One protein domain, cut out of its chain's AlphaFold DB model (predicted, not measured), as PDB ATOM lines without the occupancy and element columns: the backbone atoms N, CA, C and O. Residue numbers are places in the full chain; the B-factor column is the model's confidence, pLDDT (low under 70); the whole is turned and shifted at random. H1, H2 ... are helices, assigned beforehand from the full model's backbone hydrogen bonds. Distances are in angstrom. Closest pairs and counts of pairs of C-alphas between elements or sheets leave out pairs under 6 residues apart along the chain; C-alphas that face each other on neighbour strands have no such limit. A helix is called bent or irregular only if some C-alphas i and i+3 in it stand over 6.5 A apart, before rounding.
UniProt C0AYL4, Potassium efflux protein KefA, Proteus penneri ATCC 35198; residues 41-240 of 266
ATOM      1  N   LEU A  41      50.081 -48.895 -16.544       89.75
ATOM      2  CA  LEU A  41      49.419 -47.879 -17.361       89.75
ATOM      3  C   LEU A  41      48.357 -48.501 -18.275       89.75
ATOM      4  O   LEU A  41      47.289 -47.924 -18.436       89.75
ATOM      5  N   THR A  42      48.609 -49.693 -18.819       89.12
ATOM      6  CA  THR A  42      47.605 -50.450 -19.574       89.12
ATOM      7  C   THR A  42      46.419 -50.853 -18.700       89.12
ATOM      8  O   THR A  42      45.285 -50.689 -19.134       89.12
ATOM      9  N   ILE A  43      46.646 -51.318 -17.468       89.50
ATOM     10  CA  ILE A  43      45.565 -51.613 -16.514       89.50
ATOM     11  C   ILE A  43      44.718 -50.360 -16.265       89.50
ATOM     12  O   ILE A  43      43.500 -50.426 -16.403       89.50
ATOM     13  N   ALA A  44      45.348 -49.210 -16.004       90.69
ATOM     14  CA  ALA A  44      44.628 -47.953 -15.808       90.69
ATOM     15  C   ALA A  44      43.797 -47.550 -17.046       90.69
ATOM     16  O   ALA A  44      42.631 -47.179 -16.912       90.69
ATOM     17  N   ASP A  45      44.360 -47.662 -18.257       91.12
ATOM     18  CA  ASP A  45      43.652 -47.370 -19.513       91.12
ATOM     19  C   ASP A  45      42.416 -48.288 -19.698       91.12
ATOM     20  O   ASP A  45      41.350 -47.843 -20.141       91.12
ATOM     21  N   LEU A  46      42.545 -49.574 -19.351       92.38
ATOM     22  CA  LEU A  46      41.470 -50.568 -19.436       92.38
ATOM     23  C   LEU A  46      40.382 -50.338 -18.375       92.38
ATOM     24  O   LEU A  46      39.198 -50.412 -18.701       92.38
ATOM     25  N   GLU A  47      40.747 -50.000 -17.138       92.31
ATOM     26  CA  GLU A  47      39.789 -49.637 -16.085       92.31
ATOM     27  C   GLU A  47      38.978 -48.390 -16.465       92.31
ATOM     28  O   GLU A  47      37.752 -48.385 -16.351       92.31
ATOM     29  N   GLN A  48      39.635 -47.357 -17.005       93.94
ATOM     30  CA  GLN A  48      38.942 -46.170 -17.521       93.94
ATOM     31  C   GLN A  48      38.020 -46.509 -18.696       93.94
ATOM     32  O   GLN A  48      36.916 -45.974 -18.801       93.94
ATOM     33  N   SER A  49      38.433 -47.443 -19.554       93.25
ATOM     34  CA  SER A  49      37.599 -47.913 -20.660       93.25
ATOM     35  C   SER A  49      36.331 -48.625 -20.164       93.25
ATOM     36  O   SER A  49      35.264 -48.436 -20.745       93.25
ATOM     37  N   LEU A  50      36.396 -49.387 -19.066       93.25
ATOM     38  CA  LEU A  50      35.205 -49.995 -18.453       93.25
ATOM     39  C   LEU A  50      34.230 -48.947 -17.907       93.25
ATOM     40  O   LEU A  50      33.031 -49.039 -18.169       93.25
ATOM     41  N   LEU A  51      34.735 -47.934 -17.194       94.38
ATOM     42  CA  LEU A  51      33.903 -46.836 -16.682       94.38
ATOM     43  C   LEU A  51      33.195 -46.093 -17.818       94.38
ATOM     44  O   LEU A  51      32.023 -45.731 -17.726       94.38
ATOM     45  N   LEU A  52      33.908 -45.875 -18.916       94.06
ATOM     46  CA  LEU A  52      33.366 -45.182 -20.067       94.06
ATOM     47  C   LEU A  52      32.324 -46.021 -20.825       94.06
ATOM     48  O   LEU A  52      31.327 -45.466 -21.284       94.06
ATOM     49  N   LEU A  53      32.503 -47.345 -20.906       93.50
ATOM     50  CA  LEU A  53      31.485 -48.258 -21.434       93.50
ATOM     51  C   LEU A  53      30.195 -48.217 -20.608       93.50
ATOM     52  O   LEU A  53      29.113 -48.171 -21.190       93.50
ATOM     53  N   ASP A  54      30.290 -48.180 -19.276       93.88
ATOM     54  CA  ASP A  54      29.108 -48.024 -18.419       93.88
ATOM     55  C   ASP A  54      28.400 -46.686 -18.690       93.88
ATOM     56  O   ASP A  54      27.192 -46.647 -18.929       93.88
ATOM     57  N   ASN A  55      29.157 -45.587 -18.783       94.69
ATOM     58  CA  ASN A  55      28.602 -44.274 -19.122       94.69
ATOM     59  C   ASN A  55      27.898 -44.257 -20.488       94.69
ATOM     60  O   ASN A  55      26.850 -43.621 -20.629       94.69
ATOM     61  N   ILE A  56      28.435 -44.964 -21.488       93.75
ATOM     62  CA  ILE A  56      27.791 -45.141 -22.797       93.75
ATOM     63  C   ILE A  56      26.449 -45.861 -22.635       93.75
ATOM     64  O   ILE A  56      25.432 -45.349 -23.098       93.75
ATOM     65  N   GLN A  57      26.409 -46.988 -21.920       92.75
ATOM     66  CA  GLN A  57      25.166 -47.736 -21.699       92.75
ATOM     67  C   GLN A  57      24.116 -46.909 -20.949       92.75
ATOM     68  O   GLN A  57      22.924 -46.943 -21.270       92.75
ATOM     69  N   GLN A  58      24.533 -46.142 -19.939       95.31
ATOM     70  CA  GLN A  58      23.636 -45.238 -19.224       95.31
ATOM     71  C   GLN A  58      23.087 -44.143 -20.144       95.31
ATOM     72  O   GLN A  58      21.900 -43.813 -20.075       95.31
ATOM     73  N   LEU A  59      23.929 -43.580 -21.010       95.25
ATOM     74  CA  LEU A  59      23.527 -42.562 -21.970       95.25
ATOM     75  C   LEU A  59      22.552 -43.114 -23.016       95.25
ATOM     76  O   LEU A  59      21.563 -42.453 -23.320       95.25
ATOM     77  N   GLU A  60      22.773 -44.329 -23.512       91.94
ATOM     78  CA  GLU A  60      21.855 -45.014 -24.427       91.94
ATOM     79  C   GLU A  60      20.481 -45.242 -23.785       91.94
ATOM     80  O   GLU A  60      19.454 -44.944 -24.396       91.94
ATOM     81  N   LYS A  61      20.441 -45.687 -22.520       94.50
ATOM     82  CA  LYS A  61      19.186 -45.816 -21.761       94.50
ATOM     83  C   LYS A  61      18.473 -44.470 -21.618       94.50
ATOM     84  O   LYS A  61      17.260 -44.398 -21.824       94.50
ATOM     85  N   LYS A  62      19.215 -43.402 -21.299       94.25
ATOM     86  CA  LYS A  62      18.663 -42.039 -21.213       94.25
ATOM     87  C   LYS A  62      18.089 -41.596 -22.554       94.25
ATOM     88  O   LYS A  62      16.945 -41.150 -22.582       94.25
ATOM     89  N   LEU A  63      18.820 -41.788 -23.650       92.69
ATOM     90  CA  LEU A  63      18.355 -41.459 -24.995       92.69
ATOM     91  C   LEU A  63      17.082 -42.239 -25.350       92.69
ATOM     92  O   LEU A  63      16.092 -41.632 -25.734       92.69
ATOM     93  N   ALA A  64      17.045 -43.552 -25.116       92.81
ATOM     94  CA  ALA A  64      15.860 -44.368 -25.381       92.81
ATOM     95  C   ALA A  64      14.633 -43.928 -24.560       92.81
ATOM     96  O   ALA A  64      13.510 -43.919 -25.066       92.81
ATOM     97  N   SER A  65      14.826 -43.551 -23.292       92.88
ATOM     98  CA  SER A  65      13.741 -43.013 -22.461       92.88
ATOM     99  C   SER A  65      13.259 -41.646 -22.955       92.88
ATOM    100  O   SER A  65      12.055 -41.405 -23.032       92.88
ATOM    101  N   TYR A  66      14.192 -40.780 -23.354       93.56
ATOM    102  CA  TYR A  66      13.896 -39.460 -23.893       93.56
ATOM    103  C   TYR A  66      13.121 -39.555 -25.209       93.56
ATOM    104  O   TYR A  66      12.144 -38.837 -25.410       93.56
ATOM    105  N   ASP A  67      13.492 -40.501 -26.063       90.94
ATOM    106  CA  ASP A  67      12.843 -40.750 -27.346       90.94
ATOM    107  C   ASP A  67      11.380 -41.142 -27.188       90.94
ATOM    108  O   ASP A  67      10.529 -40.591 -27.882       90.94
ATOM    109  N   LYS A  68      11.076 -42.016 -26.224       93.19
ATOM    110  CA  LYS A  68       9.691 -42.372 -25.888       93.19
ATOM    111  C   LYS A  68       8.893 -41.160 -25.413       93.19
ATOM    112  O   LYS A  68       7.740 -40.985 -25.800       93.19
ATOM    113  N   THR A  69       9.499 -40.307 -24.588       91.00
ATOM    114  CA  THR A  69       8.857 -39.068 -24.125       91.00
ATOM    115  C   THR A  69       8.556 -38.131 -25.291       91.00
ATOM    116  O   THR A  69       7.459 -37.583 -25.370       91.00
ATOM    117  N   VAL A  70       9.509 -37.975 -26.208       93.00
ATOM    118  CA  VAL A  70       9.381 -37.136 -27.402       93.00
ATOM    119  C   VAL A  70       8.335 -37.678 -28.376       93.00
ATOM    120  O   VAL A  70       7.575 -36.901 -28.945       93.00
ATOM    121  N   GLU A  71       8.255 -38.993 -28.558       94.06
ATOM    122  CA  GLU A  71       7.267 -39.626 -29.438       94.06
ATOM    123  C   GLU A  71       5.831 -39.358 -28.965       94.06
ATOM    124  O   GLU A  71       4.947 -39.060 -29.767       94.06
ATOM    125  N   GLN A  72       5.612 -39.372 -27.649       93.75
ATOM    126  CA  GLN A  72       4.314 -39.079 -27.035       93.75
ATOM    127  C   GLN A  72       4.017 -37.577 -26.910       93.75
ATOM    128  O   GLN A  72       2.898 -37.193 -26.563       93.75
ATOM    129  N   LEU A  73       5.004 -36.713 -27.154       94.06
ATOM    130  CA  LEU A  73       4.906 -35.277 -26.898       94.06
ATOM    131  C   LEU A  73       3.769 -34.590 -27.677       94.06
ATOM    132  O   LEU A  73       3.020 -33.837 -27.050       94.06
ATOM    133  N   PRO A  74       3.557 -34.852 -28.984       94.56
ATOM    134  CA  PRO A  74       2.466 -34.224 -29.732       94.56
ATOM    135  C   PRO A  74       1.082 -34.600 -29.195       94.56
ATOM    136  O   PRO A  74       0.189 -33.756 -29.120       94.56
ATOM    137  N   GLU A  75       0.901 -35.861 -28.799       96.06
ATOM    138  CA  GLU A  75      -0.362 -36.332 -28.238       96.06
ATOM    139  C   GLU A  75      -0.620 -35.700 -26.867       96.06
ATOM    140  O   GLU A  75      -1.705 -35.166 -26.627       96.06
ATOM    141  N   LYS A  76       0.399 -35.679 -25.997       95.56
ATOM    142  CA  LYS A  76       0.326 -35.029 -24.682       95.56
ATOM    143  C   LYS A  76       0.000 -33.543 -24.799       95.56
ATOM    144  O   LYS A  76      -0.858 -33.066 -24.066       95.56
ATOM    145  N   LEU A  77       0.618 -32.833 -25.747       95.94
ATOM    146  CA  LEU A  77       0.315 -31.427 -26.030       95.94
ATOM    147  C   LEU A  77      -1.155 -31.231 -26.401       95.94
ATOM    148  O   LEU A  77      -1.833 -30.387 -25.815       95.94
ATOM    149  N   ARG A  78      -1.667 -32.039 -27.337       96.44
ATOM    150  CA  ARG A  78      -3.070 -31.963 -27.760       96.44
ATOM    151  C   ARG A  78      -4.023 -32.251 -26.602       96.44
ATOM    152  O   ARG A  78      -5.009 -31.536 -26.440       96.44
ATOM    153  N   ASN A  79      -3.729 -33.272 -25.800       96.00
ATOM    154  CA  ASN A  79      -4.552 -33.655 -24.656       96.00
ATOM    155  C   ASN A  79      -4.547 -32.571 -23.569       96.00
ATOM    156  O   ASN A  79      -5.619 -32.172 -23.124       96.00
ATOM    157  N   ALA A  80      -3.379 -32.036 -23.202       95.31
ATOM    158  CA  ALA A  80      -3.267 -30.960 -22.217       95.31
ATOM    159  C   ALA A  80      -4.010 -29.696 -22.679       95.31
ATOM    160  O   ALA A  80      -4.763 -29.094 -21.915       95.31
ATOM    161  N   GLN A  81      -3.869 -29.328 -23.956       95.94
ATOM    162  CA  GLN A  81      -4.592 -28.197 -24.529       95.94
ATOM    163  C   GLN A  81      -6.110 -28.421 -24.527       95.94
ATOM    164  O   GLN A  81      -6.871 -27.513 -24.196       95.94
ATOM    165  N   TYR A  82      -6.558 -29.625 -24.885       96.81
ATOM    166  CA  TYR A  82      -7.972 -29.987 -24.864       96.81
ATOM    167  C   TYR A  82      -8.559 -29.905 -23.452       96.81
ATOM    168  O   TYR A  82      -9.585 -29.257 -23.263       96.81
ATOM    169  N   GLN A  83      -7.887 -30.495 -22.461       94.31
ATOM    170  CA  GLN A  83      -8.311 -30.470 -21.059       94.31
ATOM    171  C   GLN A  83      -8.375 -29.044 -20.505       94.31
ATOM    172  O   GLN A  83      -9.367 -28.671 -19.882       94.31
ATOM    173  N   LEU A  84      -7.365 -28.218 -20.793       95.06
ATOM    174  CA  LEU A  84      -7.363 -26.807 -20.405       95.06
ATOM    175  C   LEU A  84      -8.530 -26.039 -21.031       95.06
ATOM    176  O   LEU A  84      -9.193 -25.258 -20.354       95.06
ATOM    177  N   ASN A  85      -8.808 -26.267 -22.315       94.12
ATOM    178  CA  ASN A  85      -9.923 -25.613 -22.992       94.12
ATOM    179  C   ASN A  85     -11.277 -26.065 -22.443       94.12
ATOM    180  O   ASN A  85     -12.149 -25.224 -22.246       94.12
ATOM    181  N   GLN A  86     -11.450 -27.359 -22.164       93.19
ATOM    182  CA  GLN A  86     -12.658 -27.863 -21.515       93.19
ATOM    183  C   GLN A  86     -12.868 -27.207 -20.153       93.19
ATOM    184  O   GLN A  86     -13.959 -26.724 -19.871       93.19
ATOM    185  N   LEU A  87     -11.822 -27.146 -19.331       91.19
ATOM    186  CA  LEU A  87     -11.896 -26.534 -18.011       91.19
ATOM    187  C   LEU A  87     -12.296 -25.055 -18.102       91.19
ATOM    188  O   LEU A  87     -13.224 -24.622 -17.425       91.19
ATOM    189  N   LYS A  88     -11.672 -24.300 -19.011       90.00
ATOM    190  CA  LYS A  88     -12.035 -22.899 -19.268       90.00
ATOM    191  C   LYS A  88     -13.480 -22.742 -19.743       90.00
ATOM    192  O   LYS A  88     -14.132 -21.777 -19.358       90.00
ATOM    193  N   GLN A  89     -13.986 -23.665 -20.562       88.69
ATOM    194  CA  GLN A  89     -15.383 -23.643 -21.005       88.69
ATOM    195  C   GLN A  89     -16.355 -23.880 -19.849       88.69
ATOM    196  O   GLN A  89     -17.328 -23.141 -19.749       88.69
ATOM    197  N   LYS A  90     -16.072 -24.829 -18.948       84.31
ATOM    198  CA  LYS A  90     -16.905 -25.066 -17.755       84.31
ATOM    199  C   LYS A  90     -17.035 -23.809 -16.897       84.31
ATOM    200  O   LYS A  90     -18.139 -23.406 -16.537       84.31
ATOM    201  N   VAL A  91     -15.905 -23.142 -16.653       80.56
ATOM    202  CA  VAL A  91     -15.865 -21.869 -15.919       80.56
ATOM    203  C   VAL A  91     -16.651 -20.782 -16.667       80.56
ATOM    204  O   VAL A  91     -17.488 -20.101 -16.080       80.56
ATOM    205  N   ALA A  92     -16.447 -20.642 -17.982       80.19
ATOM    206  CA  ALA A  92     -17.125 -19.628 -18.794       80.19
ATOM    207  C   ALA A  92     -18.650 -19.826 -18.878       80.19
ATOM    208  O   ALA A  92     -19.396 -18.848 -18.918       80.19
ATOM    209  N   ASN A  93     -19.117 -21.076 -18.873       81.62
ATOM    210  CA  ASN A  93     -20.534 -21.429 -18.938       81.62
ATOM    211  C   ASN A  93     -21.276 -21.241 -17.604       81.62
ATOM    212  O   ASN A  93     -22.464 -21.540 -17.537       81.62
ATOM    213  N   LYS A  94     -20.610 -20.726 -16.558       69.44
ATOM    214  CA  LYS A  94     -21.165 -20.580 -15.202       69.44
ATOM    215  C   LYS A  94     -21.684 -21.897 -14.615       69.44
ATOM    216  O   LYS A  94     -22.592 -21.874 -13.788       69.44
ATOM    217  N   GLU A  95     -21.073 -23.026 -14.980       71.25
ATOM    218  CA  GLU A  95     -21.432 -24.336 -14.415       71.25
ATOM    219  C   GLU A  95     -21.273 -24.371 -12.886       71.25
ATOM    220  O   GLU A  95     -21.898 -25.193 -12.231       71.25
ATOM    221  N   VAL A  96     -20.522 -23.433 -12.299       66.50
ATOM    222  CA  VAL A  96     -20.444 -23.221 -10.846       66.50
ATOM    223  C   VAL A  96     -21.816 -22.911 -10.223       66.50
ATOM    224  O   VAL A  96     -22.145 -23.425  -9.157       66.50
ATOM    225  N   GLY A  97     -22.657 -22.112 -10.887       71.19
ATOM    226  CA  GLY A  97     -23.996 -21.788 -10.379       71.19
ATOM    227  C   GLY A  97     -24.967 -22.969 -10.467       71.19
ATOM    228  O   GLY A  97     -25.824 -23.140  -9.600       71.19
ATOM    229  N   ASP A  98     -24.817 -23.810 -11.491       78.19
ATOM    230  CA  ASP A  98     -25.560 -25.070 -11.598       78.19
ATOM    231  C   ASP A  98     -25.038 -26.108 -10.595       78.19
ATOM    232  O   ASP A  98     -25.815 -26.891 -10.045       78.19
ATOM    233  N   TYR A  99     -23.736 -26.070 -10.302       82.19
ATOM    234  CA  TYR A  99     -23.109 -26.892  -9.279       82.19
ATOM    235  C   TYR A  99     -23.663 -26.567  -7.890       82.19
ATOM    236  O   TYR A  99     -24.128 -27.489  -7.228       82.19
ATOM    237  N   GLN A 100     -23.736 -25.290  -7.490       82.50
ATOM    238  CA  GLN A 100     -24.325 -24.883  -6.206       82.50
ATOM    239  C   GLN A 100     -25.744 -25.445  -6.014       82.50
ATOM    240  O   GLN A 100     -26.009 -26.122  -5.027       82.50
ATOM    241  N   LYS A 101     -26.629 -25.286  -7.008       84.75
ATOM    242  CA  LYS A 101     -27.995 -25.848  -6.956       84.75
ATOM    243  C   LYS A 101     -28.014 -27.371  -6.849       84.75
ATOM    244  O   LYS A 101     -28.929 -27.948  -6.271       84.75
ATOM    245  N   SER A 102     -27.033 -28.042  -7.450       86.44
ATOM    246  CA  SER A 102     -26.922 -29.496  -7.346       86.44
ATOM    247  C   SER A 102     -26.521 -29.954  -5.938       86.44
ATOM    248  O   SER A 102     -26.899 -31.058  -5.553       86.44
ATOM    249  N   LEU A 103     -25.815 -29.114  -5.166       89.38
ATOM    250  CA  LEU A 103     -25.410 -29.408  -3.787       89.38
ATOM    251  C   LEU A 103     -26.600 -29.389  -2.824       89.38
ATOM    252  O   LEU A 103     -26.688 -30.269  -1.967       89.38
ATOM    253  N   GLU A 104     -27.551 -28.469  -3.017       87.56
ATOM    254  CA  GLU A 104     -28.756 -28.334  -2.178       87.56
ATOM    255  C   GLU A 104     -29.540 -29.656  -2.058       87.56
ATOM    256  O   GLU A 104     -30.064 -30.000  -0.992       87.56
ATOM    257  N   ALA A 105     -29.585 -30.439  -3.143       88.56
ATOM    258  CA  ALA A 105     -30.310 -31.708  -3.225       88.56
ATOM    259  C   ALA A 105     -29.570 -32.909  -2.598       88.56
ATOM    260  O   ALA A 105     -30.146 -33.998  -2.497       88.56
ATOM    261  N   LEU A 106     -28.300 -32.759  -2.211       92.25
ATOM    262  CA  LEU A 106     -27.478 -33.854  -1.692       92.25
ATOM    263  C   LEU A 106     -27.583 -33.979  -0.166       92.25
ATOM    264  O   LEU A 106     -27.683 -32.976   0.531       92.25
ATOM    265  N   PRO A 107     -27.513 -35.196   0.403       92.75
ATOM    266  CA  PRO A 107     -27.490 -35.367   1.852       92.75
ATOM    267  C   PRO A 107     -26.125 -34.980   2.447       92.75
ATOM    268  O   PRO A 107     -25.091 -35.110   1.790       92.75
ATOM    269  N   LEU A 108     -26.123 -34.588   3.728       92.06
ATOM    270  CA  LEU A 108     -24.941 -34.095   4.455       92.06
ATOM    271  C   LEU A 108     -23.715 -35.015   4.328       92.06
ATOM    272  O   LEU A 108     -22.640 -34.555   3.961       92.06
ATOM    273  N   ALA A 109     -23.883 -36.322   4.542       92.44
ATOM    274  CA  ALA A 109     -22.781 -37.284   4.445       92.44
ATOM    275  C   ALA A 109     -22.152 -37.344   3.037       92.44
ATOM    276  O   ALA A 109     -20.948 -37.555   2.891       92.44
ATOM    277  N   THR A 110     -22.954 -37.139   1.983       93.69
ATOM    278  CA  THR A 110     -22.447 -37.080   0.604       93.69
ATOM    279  C   THR A 110     -21.670 -35.791   0.365       93.69
ATOM    280  O   THR A 110     -20.632 -35.833  -0.291       93.69
ATOM    281  N   LEU A 111     -22.135 -34.663   0.910       93.62
ATOM    282  CA  LEU A 111     -21.425 -33.386   0.827       93.62
ATOM    283  C   LEU A 111     -20.066 -33.455   1.537       93.62
ATOM    284  O   LEU A 111     -19.057 -33.063   0.959       93.62
ATOM    285  N   GLU A 112     -20.006 -34.028   2.742       93.69
ATOM    286  CA  GLU A 112     -18.753 -34.210   3.491       93.69
ATOM    287  C   GLU A 112     -17.746 -35.087   2.725       93.69
ATOM    288  O   GLU A 112     -16.570 -34.736   2.610       93.69
ATOM    289  N   SER A 113     -18.210 -36.186   2.122       96.06
ATOM    290  CA  SER A 113     -17.365 -37.055   1.291       96.06
ATOM    291  C   SER A 113     -16.882 -36.364   0.005       96.06
ATOM    292  O   SER A 113     -15.734 -36.547  -0.417       96.06
ATOM    293  N   GLN A 114     -17.729 -35.537  -0.619       94.94
ATOM    294  CA  GLN A 114     -17.322 -34.725  -1.766       94.94
ATOM    295  C   GLN A 114     -16.283 -33.675  -1.372       94.94
ATOM    296  O   GLN A 114     -15.293 -33.526  -2.088       94.94
ATOM    297  N   LEU A 115     -16.456 -33.000  -0.230       95.56
ATOM    298  CA  LEU A 115     -15.483 -32.040   0.285       95.56
ATOM    299  C   LEU A 115     -14.115 -32.700   0.482       95.56
ATOM    300  O   LEU A 115     -13.109 -32.173   0.014       95.56
ATOM    301  N   GLU A 116     -14.073 -33.883   1.099       96.44
ATOM    302  CA  GLU A 116     -12.826 -34.638   1.264       96.44
ATOM    303  C   GLU A 116     -12.166 -34.946  -0.091       96.44
ATOM    304  O   GLU A 116     -10.969 -34.718  -0.274       96.44
ATOM    305  N   THR A 117     -12.952 -35.392  -1.074       96.06
ATOM    306  CA  THR A 117     -12.459 -35.702  -2.427       96.06
ATOM    307  C   THR A 117     -11.891 -34.464  -3.131       96.06
ATOM    308  O   THR A 117     -10.841 -34.537  -3.782       96.06
ATOM    309  N   VAL A 118     -12.567 -33.319  -3.005       95.38
ATOM    310  CA  VAL A 118     -12.118 -32.045  -3.580       95.38
ATOM    311  C   VAL A 118     -10.822 -31.590  -2.913       95.38
ATOM    312  O   VAL A 118      -9.883 -31.231  -3.618       95.38
ATOM    313  N   LEU A 119     -10.713 -31.681  -1.585       96.69
ATOM    314  CA  LEU A 119      -9.494 -31.328  -0.852       96.69
ATOM    315  C   LEU A 119      -8.305 -32.233  -1.220       96.69
ATOM    316  O   LEU A 119      -7.199 -31.735  -1.430       96.69
ATOM    317  N   GLN A 120      -8.520 -33.543  -1.369       97.06
ATOM    318  CA  GLN A 120      -7.477 -34.469  -1.835       97.06
ATOM    319  C   GLN A 120      -7.017 -34.133  -3.264       97.06
ATOM    320  O   GLN A 120      -5.819 -34.126  -3.559       97.06
ATOM    321  N   SER A 121      -7.965 -33.822  -4.152       94.81
ATOM    322  CA  SER A 121      -7.671 -33.430  -5.536       94.81
ATOM    323  C   SER A 121      -6.932 -32.092  -5.604       94.81
ATOM    324  O   SER A 121      -6.013 -31.938  -6.409       94.81
ATOM    325  N   LEU A 122      -7.292 -31.152  -4.729       96.44
ATOM    326  CA  LEU A 122      -6.646 -29.853  -4.590       96.44
ATOM    327  C   LEU A 122      -5.183 -30.002  -4.160       96.44
ATOM    328  O   LEU A 122      -4.308 -29.423  -4.801       96.44
ATOM    329  N   GLN A 123      -4.912 -30.819  -3.137       97.38
ATOM    330  CA  GLN A 123      -3.547 -31.089  -2.681       97.38
ATOM    331  C   GLN A 123      -2.695 -31.668  -3.815       97.38
ATOM    332  O   GLN A 123      -1.607 -31.173  -4.099       97.38
ATOM    333  N   LYS A 124      -3.225 -32.670  -4.525       96.88
ATOM    334  CA  LYS A 124      -2.525 -33.270  -5.663       96.88
ATOM    335  C   LYS A 124      -2.228 -32.243  -6.759       96.88
ATOM    336  O   LYS A 124      -1.125 -32.221  -7.293       96.88
ATOM    337  N   ALA A 125      -3.194 -31.390  -7.094       96.31
ATOM    338  CA  ALA A 125      -3.008 -30.368  -8.119       96.31
ATOM    339  C   ALA A 125      -1.961 -29.316  -7.715       96.31
ATOM    340  O   ALA A 125      -1.221 -28.835  -8.573       96.31
ATOM    341  N   GLN A 126      -1.866 -28.976  -6.426       97.44
ATOM    342  CA  GLN A 126      -0.825 -28.090  -5.893       97.44
ATOM    343  C   GLN A 126       0.569 -28.720  -5.997       97.44
ATOM    344  O   GLN A 126       1.510 -28.050  -6.432       97.44
ATOM    345  N   ASP A 127       0.690 -30.009  -5.670       97.88
ATOM    346  CA  ASP A 127       1.943 -30.755  -5.817       97.88
ATOM    347  C   ASP A 127       2.367 -30.826  -7.294       97.88
ATOM    348  O   ASP A 127       3.513 -30.526  -7.640       97.88
ATOM    349  N   ASP A 128       1.425 -31.145  -8.186       96.38
ATOM    350  CA  ASP A 128       1.645 -31.171  -9.635       96.38
ATOM    351  C   ASP A 128       2.078 -29.788 -10.159       96.38
ATOM    352  O   ASP A 128       3.048 -29.683 -10.915       96.38
ATOM    353  N   LEU A 129       1.429 -28.704  -9.717       97.44
ATOM    354  CA  LEU A 129       1.782 -27.332 -10.093       97.44
ATOM    355  C   LEU A 129       3.220 -26.974  -9.686       97.44
ATOM    356  O   LEU A 129       3.953 -26.368 -10.481       97.44
ATOM    357  N   ALA A 130       3.630 -27.343  -8.472       97.75
ATOM    358  CA  ALA A 130       4.992 -27.134  -7.991       97.75
ATOM    359  C   ALA A 130       6.005 -27.927  -8.833       97.75
ATOM    360  O   ALA A 130       7.021 -27.374  -9.262       97.75
ATOM    361  N   ASN A 131       5.697 -29.189  -9.142       97.81
ATOM    362  CA  ASN A 131       6.537 -30.045  -9.979       97.81
ATOM    363  C   ASN A 131       6.715 -29.469 -11.392       97.81
ATOM    364  O   ASN A 131       7.851 -29.262 -11.824       97.81
ATOM    365  N   TYR A 132       5.627 -29.111 -12.084       97.06
ATOM    366  CA  TYR A 132       5.703 -28.522 -13.428       97.06
ATOM    367  C   TYR A 132       6.462 -27.192 -13.438       97.06
ATOM    368  O   TYR A 132       7.218 -26.911 -14.370       97.06
ATOM    369  N   SER A 133       6.298 -26.375 -12.396       95.38
ATOM    370  CA  SER A 133       7.010 -25.099 -12.269       95.38
ATOM    371  C   SER A 133       8.516 -25.308 -12.088       95.38
ATOM    372  O   SER A 133       9.313 -24.638 -12.748       95.38
ATOM    373  N   ASN A 134       8.914 -26.277 -11.260       96.31
ATOM    374  CA  ASN A 134      10.317 -26.640 -11.071       96.31
ATOM    375  C   ASN A 134      10.934 -27.195 -12.363       96.31
ATOM    376  O   ASN A 134      12.020 -26.770 -12.766       96.31
ATOM    377  N   GLU A 135      10.234 -28.098 -13.051       95.50
ATOM    378  CA  GLU A 135      10.690 -28.650 -14.330       95.50
ATOM    379  C   GLU A 135      10.833 -27.573 -15.411       95.50
ATOM    380  O   GLU A 135      11.805 -27.589 -16.170       95.50
ATOM    381  N   LEU A 136       9.931 -26.586 -15.453       95.44
ATOM    382  CA  LEU A 136      10.039 -25.445 -16.362       95.44
ATOM    383  C   LEU A 136      11.312 -24.634 -16.125       95.44
ATOM    384  O   LEU A 136      12.006 -24.315 -17.090       95.44
ATOM    385  N   ILE A 137      11.654 -24.333 -14.870       94.00
ATOM    386  CA  ILE A 137      12.882 -23.594 -14.526       94.00
ATOM    387  C   ILE A 137      14.122 -24.373 -14.987       94.00
ATOM    388  O   ILE A 137      15.055 -23.811 -15.570       94.00
ATOM    389  N   VAL A 138      14.124 -25.694 -14.788       93.44
ATOM    390  CA  VAL A 138      15.201 -26.560 -15.283       93.44
ATOM    391  C   VAL A 138      15.263 -26.515 -16.815       93.44
ATOM    392  O   VAL A 138      16.346 -26.344 -17.382       93.44
ATOM    393  N   LEU A 139      14.127 -26.622 -17.508       94.44
ATOM    394  CA  LEU A 139      14.080 -26.594 -18.972       94.44
ATOM    395  C   LEU A 139      14.446 -25.240 -19.583       94.44
ATOM    396  O   LEU A 139      14.924 -25.231 -20.719       94.44
ATOM    397  N   GLN A 140      14.255 -24.132 -18.865       91.94
ATOM    398  CA  GLN A 140      14.632 -22.790 -19.319       91.94
ATOM    399  C   GLN A 140      16.140 -22.649 -19.508       91.94
ATOM    400  O   GLN A 140      16.566 -22.028 -20.468       91.94
ATOM    401  N   THR A 141      16.932 -23.265 -18.629       92.94
ATOM    402  CA  THR A 141      18.408 -23.222 -18.684       92.94
ATOM    403  C   THR A 141      19.016 -24.413 -19.428       92.94
ATOM    404  O   THR A 141      20.234 -24.607 -19.472       92.94
ATOM    405  N   GLN A 142      18.175 -25.316 -19.940       93.81
ATOM    406  CA  GLN A 142      18.626 -26.500 -20.662       93.81
ATOM    407  C   GLN A 142      19.350 -26.153 -21.976       93.81
ATOM    408  O   GLN A 142      20.353 -26.817 -22.252       93.81
ATOM    409  N   PRO A 143      18.925 -25.149 -22.773       95.31
ATOM    410  CA  PRO A 143      19.621 -24.788 -24.002       95.31
ATOM    411  C   PRO A 143      21.070 -24.352 -23.782       95.31
ATOM    412  O   PRO A 143      21.963 -24.844 -24.470       95.31
ATOM    413  N   GLU A 144      21.326 -23.496 -22.797       95.69
ATOM    414  CA  GLU A 144      22.659 -22.986 -22.471       95.69
ATOM    415  C   GLU A 144      23.553 -24.121 -21.964       95.69
ATOM    416  O   GLU A 144      24.696 -24.270 -22.404       95.69
ATOM    417  N   ARG A 145      23.011 -24.984 -21.091       94.56
ATOM    418  CA  ARG A 145      23.721 -26.173 -20.594       94.56
ATOM    419  C   ARG A 145      24.073 -27.133 -21.728       94.56
ATOM    420  O   ARG A 145      25.210 -27.596 -21.806       94.56
ATOM    421  N   ALA A 146      23.132 -27.408 -22.630       95.81
ATOM    422  CA  ALA A 146      23.367 -28.269 -23.784       95.81
ATOM    423  C   ALA A 146      24.422 -27.670 -24.729       95.81
ATOM    424  O   ALA A 146      25.326 -28.384 -25.158       95.81
ATOM    425  N   GLN A 147      24.361 -26.365 -25.008       95.75
ATOM    426  CA  GLN A 147      25.353 -25.671 -25.836       95.75
ATOM    427  C   GLN A 147      26.755 -25.707 -25.216       95.75
ATOM    428  O   GLN A 147      27.721 -25.982 -25.926       95.75
ATOM    429  N   SER A 148      26.873 -25.507 -23.900       96.81
ATOM    430  CA  SER A 148      28.153 -25.614 -23.187       96.81
ATOM    431  C   SER A 148      28.758 -27.018 -23.304       96.81
ATOM    432  O   SER A 148      29.932 -27.160 -23.646       96.81
ATOM    433  N   VAL A 149      27.951 -28.070 -23.112       96.75
ATOM    434  CA  VAL A 149      28.405 -29.459 -23.295       96.75
ATOM    435  C   VAL A 149      28.844 -29.710 -24.738       96.75
ATOM    436  O   VAL A 149      29.916 -30.265 -24.961       96.75
ATOM    437  N   LEU A 150      28.062 -29.267 -25.727       97.12
ATOM    438  CA  LEU A 150      28.407 -29.414 -27.144       97.12
ATOM    439  C   LEU A 150      29.727 -28.712 -27.497       97.12
ATOM    440  O   LEU A 150      30.520 -29.260 -28.265       97.12
ATOM    441  N   PHE A 151      29.970 -27.526 -26.936       97.81
ATOM    442  CA  PHE A 151      31.213 -26.783 -27.127       97.81
ATOM    443  C   PHE A 151      32.416 -27.542 -26.550       97.81
ATOM    444  O   PHE A 151      33.344 -27.860 -27.294       97.81
ATOM    445  N   ASN A 152      32.350 -27.935 -25.274       97.81
ATOM    446  CA  ASN A 152      33.419 -28.691 -24.610       97.81
ATOM    447  C   ASN A 152      33.710 -30.018 -25.331       97.81
ATOM    448  O   ASN A 152      34.862 -30.387 -25.567       97.81
ATOM    449  N   ASN A 153      32.657 -30.724 -25.753       97.44
ATOM    450  CA  ASN A 153      32.787 -31.962 -26.511       97.44
ATOM    451  C   ASN A 153      33.448 -31.735 -27.867       97.44
ATOM    452  O   ASN A 153      34.229 -32.575 -28.310       97.44
ATOM    453  N   SER A 154      33.149 -30.623 -28.542       96.69
ATOM    454  CA  SER A 154      33.791 -30.263 -29.807       96.69
ATOM    455  C   SER A 154      35.297 -30.076 -29.628       96.69
ATOM    456  O   SER A 154      36.075 -30.673 -30.374       96.69
ATOM    457  N   GLU A 155      35.723 -29.328 -28.605       97.38
ATOM    458  CA  GLU A 155      37.145 -29.143 -28.294       97.38
ATOM    459  C   GLU A 155      37.830 -30.481 -28.000       97.38
ATOM    460  O   GLU A 155      38.868 -30.804 -28.591       97.38
ATOM    461  N   ARG A 156      37.209 -31.316 -27.158       97.12
ATOM    462  CA  ARG A 156      37.752 -32.632 -26.814       97.12
ATOM    463  C   ARG A 156      37.835 -33.563 -28.022       97.12
ATOM    464  O   ARG A 156      38.850 -34.228 -28.219       97.12
ATOM    465  N   LEU A 157      36.820 -33.574 -28.882       95.44
ATOM    466  CA  LEU A 157      36.824 -34.361 -30.115       95.44
ATOM    467  C   LEU A 157      37.941 -33.931 -31.075       95.44
ATOM    468  O   LEU A 157      38.530 -34.795 -31.730       95.44
ATOM    469  N   GLN A 158      38.277 -32.638 -31.147       95.00
ATOM    470  CA  GLN A 158      39.428 -32.172 -31.929       95.00
ATOM    471  C   GLN A 158      40.753 -32.643 -31.323       95.00
ATOM    472  O   GLN A 158      41.608 -33.140 -32.054       95.00
ATOM    473  N   GLN A 159      40.915 -32.570 -29.999       94.00
ATOM    474  CA  GLN A 159      42.109 -33.087 -29.317       94.00
ATOM    475  C   GLN A 159      42.290 -34.593 -29.538       94.00
ATOM    476  O   GLN A 159      43.395 -35.051 -29.844       94.00
ATOM    477  N   ILE A 160      41.204 -35.366 -29.424       92.25
ATOM    478  CA  ILE A 160      41.212 -36.804 -29.700       92.25
ATOM    479  C   ILE A 160      41.589 -37.042 -31.161       92.25
ATOM    480  O   ILE A 160      42.459 -37.861 -31.438       92.25
ATOM    481  N   ARG A 161      41.005 -36.294 -32.105       90.62
ATOM    482  CA  ARG A 161      41.340 -36.405 -33.530       90.62
ATOM    483  C   ARG A 161      42.818 -36.123 -33.793       90.62
ATOM    484  O   ARG A 161      43.443 -36.900 -34.499       90.62
ATOM    485  N   ILE A 162      43.385 -35.060 -33.222       90.06
ATOM    486  CA  ILE A 162      44.817 -34.739 -33.344       90.06
ATOM    487  C   ILE A 162      45.666 -35.877 -32.767       90.06
ATOM    488  O   ILE A 162      46.616 -36.318 -33.407       90.06
ATOM    489  N   SER A 163      45.290 -36.400 -31.597       87.12
ATOM    490  CA  SER A 163      45.999 -37.500 -30.931       87.12
ATOM    491  C   SER A 163      45.954 -38.797 -31.744       87.12
ATOM    492  O   SER A 163      46.971 -39.469 -31.887       87.12
ATOM    493  N   LEU A 164      44.801 -39.115 -32.337       84.56
ATOM    494  CA  LEU A 164      44.602 -40.280 -33.200       84.56
ATOM    495  C   LEU A 164      45.161 -40.091 -34.620       84.56
ATOM    496  O   LEU A 164      45.341 -41.081 -35.324       84.56
ATOM    497  N   ASN A 165      45.447 -38.861 -35.054       82.69
ATOM    498  CA  ASN A 165      46.024 -38.547 -36.367       82.69
ATOM    499  C   ASN A 165      47.540 -38.306 -36.334       82.69
ATOM    500  O   ASN A 165      48.109 -37.965 -37.371       82.69
ATOM    501  N   LYS A 166      48.209 -38.499 -35.187       77.62
ATOM    502  CA  LYS A 166      49.679 -38.467 -35.114       77.62
ATOM    503  C   LYS A 166      50.307 -39.451 -36.116       77.62
ATOM    504  O   LYS A 166      49.656 -40.419 -36.527       77.62
ATOM    505  N   SER A 167      51.547 -39.191 -36.538       69.62
ATOM    506  CA  SER A 167      52.205 -39.988 -37.582       69.62
ATOM    507  C   SER A 167      52.295 -41.469 -37.188       69.62
ATOM    508  O   SER A 167      52.218 -41.819 -36.010       69.62
ATOM    509  N   SER A 168      52.471 -42.368 -38.154       62.75
ATOM    510  CA  SER A 168      52.645 -43.805 -37.887       62.75
ATOM    511  C   SER A 168      53.826 -44.105 -36.949       62.75
ATOM    512  O   SER A 168      53.740 -45.051 -36.170       62.75
ATOM    513  N   ALA A 169      54.879 -43.277 -36.961       62.69
ATOM    514  CA  ALA A 169      56.001 -43.375 -36.024       62.69
ATOM    515  C   ALA A 169      55.610 -42.983 -34.586       62.69
ATOM    516  O   ALA A 169      56.019 -43.643 -33.636       62.69
ATOM    517  N   ASP A 170      54.754 -41.971 -34.424       64.38
ATOM    518  CA  ASP A 170      54.247 -41.535 -33.115       64.38
ATOM    519  C   ASP A 170      53.165 -42.480 -32.569       64.38
ATOM    520  O   ASP A 170      53.053 -42.689 -31.363       64.38
ATOM    521  N   LYS A 171      52.370 -43.095 -33.455       62.53
ATOM    522  CA  LYS A 171      51.388 -44.128 -33.093       62.53
ATOM    523  C   LYS A 171      52.049 -45.400 -32.587       62.53
ATOM    524  O   LYS A 171      51.499 -46.028 -31.693       62.53
ATOM    525  N   ALA A 172      53.222 -45.756 -33.114       61.41
ATOM    526  CA  ALA A 172      54.006 -46.886 -32.616       61.41
ATOM    527  C   ALA A 172      54.504 -46.672 -31.171       61.41
ATOM    528  O   ALA A 172      54.812 -47.643 -30.489       61.41
ATOM    529  N   GLN A 173      54.547 -45.420 -30.696       69.69
ATOM    530  CA  GLN A 173      54.854 -45.073 -29.304       69.69
ATOM    531  C   GLN A 173      53.606 -45.000 -28.407       69.69
ATOM    532  O   GLN A 173      53.729 -44.918 -27.185       69.69
ATOM    533  N   MET A 174      52.397 -45.008 -28.980       79.25
ATOM    534  CA  MET A 174      51.165 -45.052 -28.197       79.25
ATOM    535  C   MET A 174      50.826 -46.494 -27.837       79.25
ATOM    536  O   MET A 174      50.739 -47.364 -28.702       79.25
ATOM    537  N   ARG A 175      50.546 -46.731 -26.553       86.12
ATOM    538  CA  ARG A 175      50.023 -48.021 -26.100       86.12
ATOM    539  C   ARG A 175      48.700 -48.326 -26.819       86.12
ATOM    540  O   ARG A 175      47.835 -47.445 -26.869       86.12
ATOM    541  N   PRO A 176      48.479 -49.561 -27.304       86.31
ATOM    542  CA  PRO A 176      47.210 -49.952 -27.921       86.31
ATOM    543  C   PRO A 176      45.986 -49.681 -27.030       86.31
ATOM    544  O   PRO A 176      44.966 -49.203 -27.525       86.31
ATOM    545  N   SER A 177      46.115 -49.887 -25.713       86.75
ATOM    546  CA  SER A 177      45.071 -49.589 -24.719       86.75
ATOM    547  C   SER A 177      44.684 -48.109 -24.680       86.75
ATOM    548  O   SER A 177      43.506 -47.778 -24.574       86.75
ATOM    549  N   ALA A 178      45.653 -47.204 -24.838       89.25
ATOM    550  CA  ALA A 178      45.402 -45.767 -24.872       89.25
ATOM    551  C   ALA A 178      44.686 -45.342 -26.166       89.25
ATOM    552  O   ALA A 178      43.801 -44.488 -26.138       89.25
ATOM    553  N   VAL A 179      45.027 -45.951 -27.308       88.69
ATOM    554  CA  VAL A 179      44.320 -45.716 -28.583       88.69
ATOM    555  C   VAL A 179      42.869 -46.190 -28.488       88.69
ATOM    556  O   VAL A 179      41.960 -45.470 -28.898       88.69
ATOM    557  N   GLN A 180      42.651 -47.371 -27.907       89.19
ATOM    558  CA  GLN A 180      41.329 -47.943 -27.662       89.19
ATOM    559  C   GLN A 180      40.481 -47.054 -26.738       89.19
ATOM    560  O   GLN A 180      39.332 -46.760 -27.066       89.19
ATOM    561  N   LEU A 181      41.060 -46.560 -25.638       91.25
ATOM    562  CA  LEU A 181      40.398 -45.620 -24.729       91.25
ATOM    563  C   LEU A 181      39.963 -44.336 -25.456       91.25
ATOM    564  O   LEU A 181      38.818 -43.911 -25.329       91.25
ATOM    565  N   LEU A 182      40.839 -43.744 -26.276       92.56
ATOM    566  CA  LEU A 182      40.522 -42.532 -27.044       92.56
ATOM    567  C   LEU A 182      39.413 -42.756 -28.086       92.56
ATOM    568  O   LEU A 182      38.603 -41.860 -28.330       92.56
ATOM    569  N   GLN A 183      39.364 -43.933 -28.715       90.75
ATOM    570  CA  GLN A 183      38.289 -44.294 -29.647       90.75
ATOM    571  C   GLN A 183      36.947 -44.455 -28.930       90.75
ATOM    572  O   GLN A 183      35.923 -43.971 -29.415       90.75
ATOM    573  N   LEU A 184      36.957 -45.090 -27.757       92.00
ATOM    574  CA  LEU A 184      35.775 -45.216 -26.916       92.00
ATOM    575  C   LEU A 184      35.281 -43.840 -26.447       92.00
ATOM    576  O   LEU A 184      34.083 -43.563 -26.483       92.00
ATOM    577  N   GLU A 185      36.201 -42.947 -26.073       94.50
ATOM    578  CA  GLU A 185      35.872 -41.585 -25.641       94.50
ATOM    579  C   GLU A 185      35.265 -40.777 -26.783       94.50
ATOM    580  O   GLU A 185      34.235 -40.127 -26.609       94.50
ATOM    581  N   GLN A 186      35.834 -40.884 -27.985       94.25
ATOM    582  CA  GLN A 186      35.250 -40.285 -29.179       94.25
ATOM    583  C   GLN A 186      33.804 -40.749 -29.397       94.25
ATOM    584  O   GLN A 186      32.940 -39.914 -29.673       94.25
ATOM    585  N   TYR A 187      33.537 -42.050 -29.269       93.12
ATOM    586  CA  TYR A 187      32.192 -42.593 -29.428       93.12
ATOM    587  C   TYR A 187      31.231 -42.053 -28.362       93.12
ATOM    588  O   TYR A 187      30.164 -41.541 -28.705       93.12
ATOM    589  N   TYR A 188      31.628 -42.072 -27.086       95.62
ATOM    590  CA  TYR A 188      30.832 -41.507 -25.994       95.62
ATOM    591  C   TYR A 188      30.463 -40.037 -26.247       95.62
ATOM    592  O   TYR A 188      29.291 -39.670 -26.176       95.62
ATOM    593  N   LEU A 189      31.437 -39.199 -26.617       96.69
ATOM    594  CA  LEU A 189      31.205 -37.776 -26.889       96.69
ATOM    595  C   LEU A 189      30.279 -37.560 -28.095       96.69
ATOM    596  O   LEU A 189      29.467 -36.633 -28.100       96.69
ATOM    597  N   GLN A 190      30.360 -38.415 -29.116       94.56
ATOM    598  CA  GLN A 190      29.439 -38.377 -30.255       94.56
ATOM    599  C   GLN A 190      28.005 -38.729 -29.846       94.56
ATOM    600  O   GLN A 190      27.079 -38.017 -30.245       94.56
ATOM    601  N   GLN A 191      27.816 -39.764 -29.021       94.38
ATOM    602  CA  GLN A 191      26.499 -40.103 -28.474       94.38
ATOM    603  C   GLN A 191      25.967 -38.981 -27.583       94.38
ATOM    604  O   GLN A 191      24.799 -38.600 -27.686       94.38
ATOM    605  N   GLN A 192      26.827 -38.376 -26.762       96.56
ATOM    606  CA  GLN A 192      26.428 -37.268 -25.899       96.56
ATOM    607  C   GLN A 192      26.000 -36.062 -26.737       96.56
ATOM    608  O   GLN A 192      24.969 -35.457 -26.460       96.56
ATOM    609  N   ASN A 193      26.720 -35.757 -27.819       96.50
ATOM    610  CA  ASN A 193      26.322 -34.717 -28.763       96.50
ATOM    611  C   ASN A 193      24.974 -35.011 -29.432       96.50
ATOM    612  O   ASN A 193      24.190 -34.084 -29.633       96.50
ATOM    613  N   ASN A 194      24.695 -36.271 -29.789       93.75
ATOM    614  CA  ASN A 194      23.396 -36.666 -30.335       93.75
ATOM    615  C   ASN A 194      22.276 -36.394 -29.320       93.75
ATOM    616  O   ASN A 194      21.325 -35.679 -29.642       93.75
ATOM    617  N   TYR A 195      22.454 -36.859 -28.081       95.19
ATOM    618  CA  TYR A 195      21.517 -36.609 -26.991       95.19
ATOM    619  C   TYR A 195      21.277 -35.109 -26.783       95.19
ATOM    620  O   TYR A 195      20.133 -34.666 -26.828       95.19
ATOM    621  N   GLN A 196      22.332 -34.296 -26.657       96.06
ATOM    622  CA  GLN A 196      22.176 -32.853 -26.441       96.06
ATOM    623  C   GLN A 196      21.443 -32.164 -27.599       96.06
ATOM    624  O   GLN A 196      20.534 -31.368 -27.363       96.06
ATOM    625  N   LYS A 197      21.756 -32.508 -28.854       94.50
ATOM    626  CA  LYS A 197      21.038 -31.980 -30.029       94.50
ATOM    627  C   LYS A 197      19.558 -32.345 -30.001       94.50
ATOM    628  O   LYS A 197      18.718 -31.498 -30.298       94.50
ATOM    629  N   ARG A 198      19.238 -33.578 -29.604       92.31
ATOM    630  CA  ARG A 198      17.856 -34.023 -29.433       92.31
ATOM    631  C   ARG A 198      17.153 -33.226 -28.336       92.31
ATOM    632  O   ARG A 198      16.034 -32.774 -28.556       92.31
ATOM    633  N   THR A 199      17.820 -32.971 -27.206       92.38
ATOM    634  CA  THR A 199      17.233 -32.139 -26.145       92.38
ATOM    635  C   THR A 199      16.927 -30.722 -26.618       92.38
ATOM    636  O   THR A 199      15.846 -30.217 -26.336       92.38
ATOM    637  N   LEU A 200      17.824 -30.109 -27.401       94.75
ATOM    638  CA  LEU A 200      17.613 -28.786 -27.990       94.75
ATOM    639  C   LEU A 200      16.424 -28.771 -28.957       94.75
ATOM    640  O   LEU A 200      15.617 -27.847 -28.921       94.75
ATOM    641  N   GLN A 201      16.294 -29.804 -29.793       93.88
ATOM    642  CA  GLN A 201      15.233 -29.900 -30.795       93.88
ATOM    643  C   GLN A 201      13.828 -29.895 -30.176       93.88
ATOM    644  O   GLN A 201      12.927 -29.253 -30.713       93.88
ATOM    645  N   PHE A 202      13.637 -30.598 -29.058       94.19
ATOM    646  CA  PHE A 202      12.320 -30.763 -28.429       94.19
ATOM    647  C   PHE A 202      12.109 -29.878 -27.196       94.19
ATOM    648  O   PHE A 202      11.023 -29.892 -26.617       94.19
ATOM    649  N   ASN A 203      13.102 -29.070 -26.808       94.38
ATOM    650  CA  ASN A 203      13.036 -28.207 -25.628       94.38
ATOM    651  C   ASN A 203      11.812 -27.277 -25.652       94.38
ATOM    652  O   ASN A 203      11.073 -27.233 -24.675       94.38
ATOM    653  N   VAL A 204      11.550 -26.611 -26.780       93.38
ATOM    654  CA  VAL A 204      10.408 -25.688 -26.915       93.38
ATOM    655  C   VAL A 204       9.076 -26.420 -26.742       93.38
ATOM    656  O   VAL A 204       8.213 -25.958 -26.007       93.38
ATOM    657  N   GLN A 205       8.913 -27.586 -27.370       94.81
ATOM    658  CA  GLN A 205       7.673 -28.362 -27.271       94.81
ATOM    659  C   GLN A 205       7.443 -28.898 -25.851       94.81
ATOM    660  O   GLN A 205       6.311 -28.895 -25.374       94.81
ATOM    661  N   LEU A 206       8.509 -29.316 -25.159       95.75
ATOM    662  CA  LEU A 206       8.440 -29.723 -23.755       95.75
ATOM    663  C   LEU A 206       8.075 -28.545 -22.845       95.75
ATOM    664  O   LEU A 206       7.212 -28.694 -21.986       95.75
ATOM    665  N   GLN A 207       8.662 -27.366 -23.069       95.88
ATOM    666  CA  GLN A 207       8.275 -26.154 -22.346       95.88
ATOM    667  C   GLN A 207       6.801 -25.810 -22.581       95.88
ATOM    668  O   GLN A 207       6.091 -25.531 -21.621       95.88
ATOM    669  N   SER A 208       6.314 -25.876 -23.824       95.94
ATOM    670  CA  SER A 208       4.898 -25.639 -24.128       95.94
ATOM    671  C   SER A 208       3.976 -26.644 -23.434       95.94
ATOM    672  O   SER A 208       2.924 -26.254 -22.936       95.94
ATOM    673  N   LEU A 209       4.365 -27.923 -23.361       96.94
ATOM    674  CA  LEU A 209       3.590 -28.937 -22.644       96.94
ATOM    675  C   LEU A 209       3.501 -28.603 -21.155       96.94
ATOM    676  O   LEU A 209       2.397 -28.530 -20.621       96.94
ATOM    677  N   LEU A 210       4.641 -28.362 -20.506       96.56
ATOM    678  CA  LEU A 210       4.664 -28.041 -19.081       96.56
ATOM    679  C   LEU A 210       3.936 -26.729 -18.774       96.56
ATOM    680  O   LEU A 210       3.275 -26.630 -17.746       96.56
ATOM    681  N   GLN A 211       4.003 -25.731 -19.663       96.81
ATOM    682  CA  GLN A 211       3.216 -24.501 -19.539       96.81
ATOM    683  C   GLN A 211       1.716 -24.800 -19.562       96.81
ATOM    684  O   GLN A 211       1.008 -24.372 -18.658       96.81
ATOM    685  N   LEU A 212       1.236 -25.589 -20.529       97.25
ATOM    686  CA  LEU A 212      -0.175 -25.986 -20.589       97.25
ATOM    687  C   LEU A 212      -0.607 -26.774 -19.346       97.25
ATOM    688  O   LEU A 212      -1.697 -26.543 -18.830       97.25
ATOM    689  N   GLN A 213       0.233 -27.687 -18.856       97.19
ATOM    690  CA  GLN A 213      -0.050 -28.478 -17.655       97.19
ATOM    691  C   GLN A 213      -0.062 -27.625 -16.383       97.19
ATOM    692  O   GLN A 213      -0.930 -27.806 -15.528       97.19
ATOM    693  N   ARG A 214       0.858 -26.664 -16.267       97.44
ATOM    694  CA  ARG A 214       0.886 -25.679 -15.183       97.44
ATOM    695  C   ARG A 214      -0.365 -24.805 -15.211       97.44
ATOM    696  O   ARG A 214      -1.024 -24.654 -14.189       97.44
ATOM    697  N   ASP A 215      -0.716 -24.274 -16.379       96.31
ATOM    698  CA  ASP A 215      -1.888 -23.417 -16.552       96.31
ATOM    699  C   ASP A 215      -3.192 -24.192 -16.278       96.31
ATOM    700  O   ASP A 215      -4.108 -23.657 -15.657       96.31
ATOM    701  N   TYR A 216      -3.260 -25.470 -16.673       96.44
ATOM    702  CA  TYR A 216      -4.347 -26.376 -16.297       96.44
ATOM    703  C   TYR A 216      -4.422 -26.579 -14.788       96.44
ATOM    704  O   TYR A 216      -5.494 -26.419 -14.215       96.44
ATOM    705  N   SER A 217      -3.297 -26.899 -14.146       96.75
ATOM    706  CA  SER A 217      -3.262 -27.162 -12.703       96.75
ATOM    707  C   SER A 217      -3.679 -25.923 -11.915       96.75
ATOM    708  O   SER A 217      -4.487 -26.037 -11.005       96.75
ATOM    709  N   SER A 218      -3.219 -24.734 -12.322       96.00
ATOM    710  CA  SER A 218      -3.641 -23.459 -11.732       96.00
ATOM    711  C   SER A 218      -5.150 -23.250 -11.857       96.00
ATOM    712  O   SER A 218      -5.821 -23.055 -10.853       96.00
ATOM    713  N   ALA A 219      -5.705 -23.363 -13.066       94.12
ATOM    714  CA  ALA A 219      -7.141 -23.179 -13.271       94.12
ATOM    715  C   ALA A 219      -7.981 -24.240 -12.534       94.12
ATOM    716  O   ALA A 219      -9.097 -23.968 -12.098       94.12
ATOM    717  N   TYR A 220      -7.462 -25.462 -12.406       95.06
ATOM    718  CA  TYR A 220      -8.142 -26.546 -11.705       95.06
ATOM    719  C   TYR A 220      -8.121 -26.340 -10.188       95.06
ATOM    720  O   TYR A 220      -9.113 -26.645  -9.527       95.06
ATOM    721  N   ILE A 221      -7.023 -25.801  -9.648       95.56
ATOM    722  CA  ILE A 221      -6.915 -25.365  -8.252       95.56
ATOM    723  C   ILE A 221      -7.962 -24.293  -7.968       95.56
ATOM    724  O   ILE A 221      -8.739 -24.475  -7.036       95.56
ATOM    725  N   ASP A 222      -8.030 -23.244  -8.792       93.00
ATOM    726  CA  ASP A 222      -8.975 -22.135  -8.601       93.00
ATOM    727  C   ASP A 222     -10.427 -22.649  -8.565       93.00
ATOM    728  O   ASP A 222     -11.168 -22.377  -7.620       93.00
ATOM    729  N   LEU A 223     -10.809 -23.487  -9.538       91.25
ATOM    730  CA  LEU A 223     -12.147 -24.088  -9.589       91.25
ATOM    731  C   LEU A 223     -12.422 -25.013  -8.393       91.25
ATOM    732  O   LEU A 223     -13.518 -25.022  -7.840       91.25
ATOM    733  N   SER A 224     -11.441 -25.823  -7.995       92.50
ATOM    734  CA  SER A 224     -11.608 -26.760  -6.878       92.50
ATOM    735  C   SER A 224     -11.716 -26.031  -5.539       92.50
ATOM    736  O   SER A 224     -12.448 -26.487  -4.664       92.50
ATOM    737  N   GLN A 225     -11.031 -24.896  -5.372       94.12
ATOM    738  CA  GLN A 225     -11.176 -24.032  -4.199       94.12
ATOM    739  C   GLN A 225     -12.578 -23.427  -4.124       94.12
ATOM    740  O   GLN A 225     -13.186 -23.455  -3.056       94.12
ATOM    741  N   GLU A 226     -13.106 -22.945  -5.249       92.06
ATOM    742  CA  GLU A 226     -14.477 -22.435  -5.336       92.06
ATOM    743  C   GLU A 226     -15.502 -23.531  -4.998       92.06
ATOM    744  O   GLU A 226     -16.364 -23.338  -4.143       92.06
ATOM    745  N   HIS A 227     -15.361 -24.732  -5.569       91.75
ATOM    746  CA  HIS A 227     -16.227 -25.866  -5.232       91.75
ATOM    747  C   HIS A 227     -16.141 -26.267  -3.755       91.75
ATOM    748  O   HIS A 227     -17.168 -26.546  -3.141       91.75
ATOM    749  N   ALA A 228     -14.940 -26.289  -3.169       94.25
ATOM    750  CA  ALA A 228     -14.767 -26.605  -1.753       94.25
ATOM    751  C   ALA A 228     -15.488 -25.593  -0.852       94.25
ATOM    752  O   ALA A 228     -16.122 -25.997   0.121       94.25
ATOM    753  N   GLN A 229     -15.428 -24.299  -1.191       94.06
ATOM    754  CA  GLN A 229     -16.142 -23.244  -0.466       94.06
ATOM    755  C   GLN A 229     -17.659 -23.437  -0.543       94.06
ATOM    756  O   GLN A 229     -18.311 -23.439   0.497       94.06
ATOM    757  N   LEU A 230     -18.202 -23.693  -1.737       93.12
ATOM    758  CA  LEU A 230     -19.640 -23.922  -1.929       93.12
ATOM    759  C   LEU A 230     -20.146 -25.155  -1.170       93.12
ATOM    760  O   LEU A 230     -21.194 -25.104  -0.532       93.12
ATOM    761  N   ILE A 231     -19.392 -26.259  -1.195       94.31
ATOM    762  CA  ILE A 231     -19.742 -27.453  -0.412       94.31
ATOM    763  C   ILE A 231     -19.712 -27.134   1.088       94.31
ATOM    764  O   ILE A 231     -20.573 -27.597   1.834       94.31
ATOM    765  N   GLN A 232     -18.731 -26.356   1.548       94.12
ATOM    766  CA  GLN A 232     -18.604 -26.001   2.959       94.12
ATOM    767  C   GLN A 232     -19.724 -25.065   3.443       94.12
ATOM    768  O   GLN A 232     -20.187 -25.237   4.574       94.12
ATOM    769  N   GLU A 233     -20.174 -24.121   2.612       93.81
ATOM    770  CA  GLU A 233     -21.372 -23.309   2.875       93.81
ATOM    771  C   GLU A 233     -22.612 -24.197   3.006       93.81
ATOM    772  O   GLU A 233     -23.238 -24.193   4.061       93.81
ATOM    773  N   GLU A 234     -22.885 -25.069   2.031       94.19
ATOM    774  CA  GLU A 234     -24.064 -25.950   2.063       94.19
ATOM    775  C   GLU A 234     -24.056 -26.911   3.271       94.19
ATOM    776  O   GLU A 234     -25.078 -27.138   3.918       94.19
ATOM    777  N   ILE A 235     -22.892 -27.473   3.621       94.06
ATOM    778  CA  ILE A 235     -22.730 -28.281   4.841       94.06
ATOM    779  C   ILE A 235     -23.084 -27.459   6.083       94.06
ATOM    780  O   ILE A 235     -23.718 -27.977   7.006       94.06
ATOM    781  N   SER A 236     -22.640 -26.203   6.136       93.62
ATOM    782  CA  SER A 236     -22.883 -25.320   7.277       93.62
ATOM    783  C   SER A 236     -24.367 -24.980   7.400       93.62
ATOM    784  O   SER A 236     -24.909 -25.091   8.502       93.62
ATOM    785  N   ASP A 237     -25.028 -24.681   6.282       93.06
ATOM    786  CA  ASP A 237     -26.458 -24.371   6.220       93.06
ATOM    787  C   ASP A 237     -27.310 -25.567   6.662       93.06
ATOM    788  O   ASP A 237     -28.114 -25.450   7.585       93.06
ATOM    789  N   LYS A 238     -27.052 -26.774   6.141       92.25
ATOM    790  CA  LYS A 238     -27.795 -27.976   6.570       92.25
ATOM    791  C   LYS A 238     -27.600 -28.319   8.045       92.25
ATOM    792  O   LYS A 238     -28.511 -28.832   8.698       92.25
ATOM    793  N   ARG A 239     -26.403 -28.085   8.587       92.62
ATOM    794  CA  ARG A 239     -26.133 -28.295  10.019       92.62
ATOM    795  C   ARG A 239     -26.847 -27.258  10.878       92.62
ATOM    796  O   ARG A 239     -27.292 -27.607  11.972       92.62
ATOM    797  N   LEU A 240     -26.953 -26.021  10.396       92.44
ATOM    798  CA  LEU A 240     -27.738 -24.981  11.045       92.44
ATOM    799  C   LEU A 240     -29.223 -25.359  11.048       92.44
ATOM    800  O   LEU A 240     -29.810 -25.412  12.126       92.44
TER     801      LEU A 240
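Overview. This is residues 41 to 240 of the 266 residues of the protein "Potassium efflux protein KefA" of Proteus penneri ATCC 35198 (UniProt C0AYL4). The domain is a long, thin rod of helices whose length the chain runs three times: out through H1, H2 and H3, back through H4 and H5, and out again through the bent helix H7. H7 is the core, its arm H7a between H1 and H5 and its arm H7b between H2 and H4, with H3 near one end of the rod and the small H6 at the other. The printed part has 200 residues with seven named helices, H1 to H7 in order, and no named strand, and its class is all helix. It is extended, with a radius of gyration of the C-alphas of 27.9 A and spans of 97 by 31 by 22 A.

Arrangement. H1, residues 41 to 71, touches H7a, residues 176 to 201, closest at the C-alphas of Ser 49 and Leu 181, 5.4 A, at a shallow tilt of 19 degrees, the same way. H2, residues 73 to 92, meets H1 only through their link. H2 touches H7b, residues 204 to 240, closest at the C-alphas of Leu 84 and Tyr 216, 5.1 A, at a shallow tilt of 34 degrees, only just short of steep, the same way. H3, residues 95 to 104, touches H7b with residues 227 to 234 of H7b alone, closest at the C-alphas of Gln 100 and Leu 230, 6.4 A. H4, residues 108 to 140, touches H7b, closest at the C-alphas of Leu 129 and Arg 214, 5.4 A, at a shallow tilt of 22 degrees, opposite ways. H5, residues 142 to 164, touches H7a, closest at the C-alphas of Ala 146 and Gln 196, 5.4 A, at a shallow tilt of 25 degrees, opposite ways. H6, residues 168 to 171, touches no helix. H1 and H5 are apart, as are H2 and H4. Every O i to N i+4 pair is within hydrogen-bond range in H1, H2, H3, H4, H5, H7a and H7b; H6 is too short for such a pair.

Along the chain. H1 begins at C-alpha 41, (49.419, -47.879, -17.361), and is 44.6 A long; H2 is 28.2 A and H3 14.8 A. H4 begins at C-alpha 108, (-24.941, -34.095, 4.455), and is 47.5 A long; H5 is 32.0 A and H6 5.0 A. H7, residues 176 to 240, was assigned as one helix by its hydrogen bonds but is bent: C-alphas 201 and 204 are 7.5 A apart, and its arms stand at a steep tilt of 54 degrees. H7a is 37.9 A long, and H7b, 53.8 A, ends at C-alpha 240, (-27.738, -24.981, 11.045).

Size, cuts and confidence. The C-alphas of Ala 169 and Leu 240 are the two farthest apart, 97.8 A. The printed part has no cut, and the six links between the helices are tight. The mean pLDDT of the printed part is 91.7; residues 94, 96 and 167 to 173 are under 70.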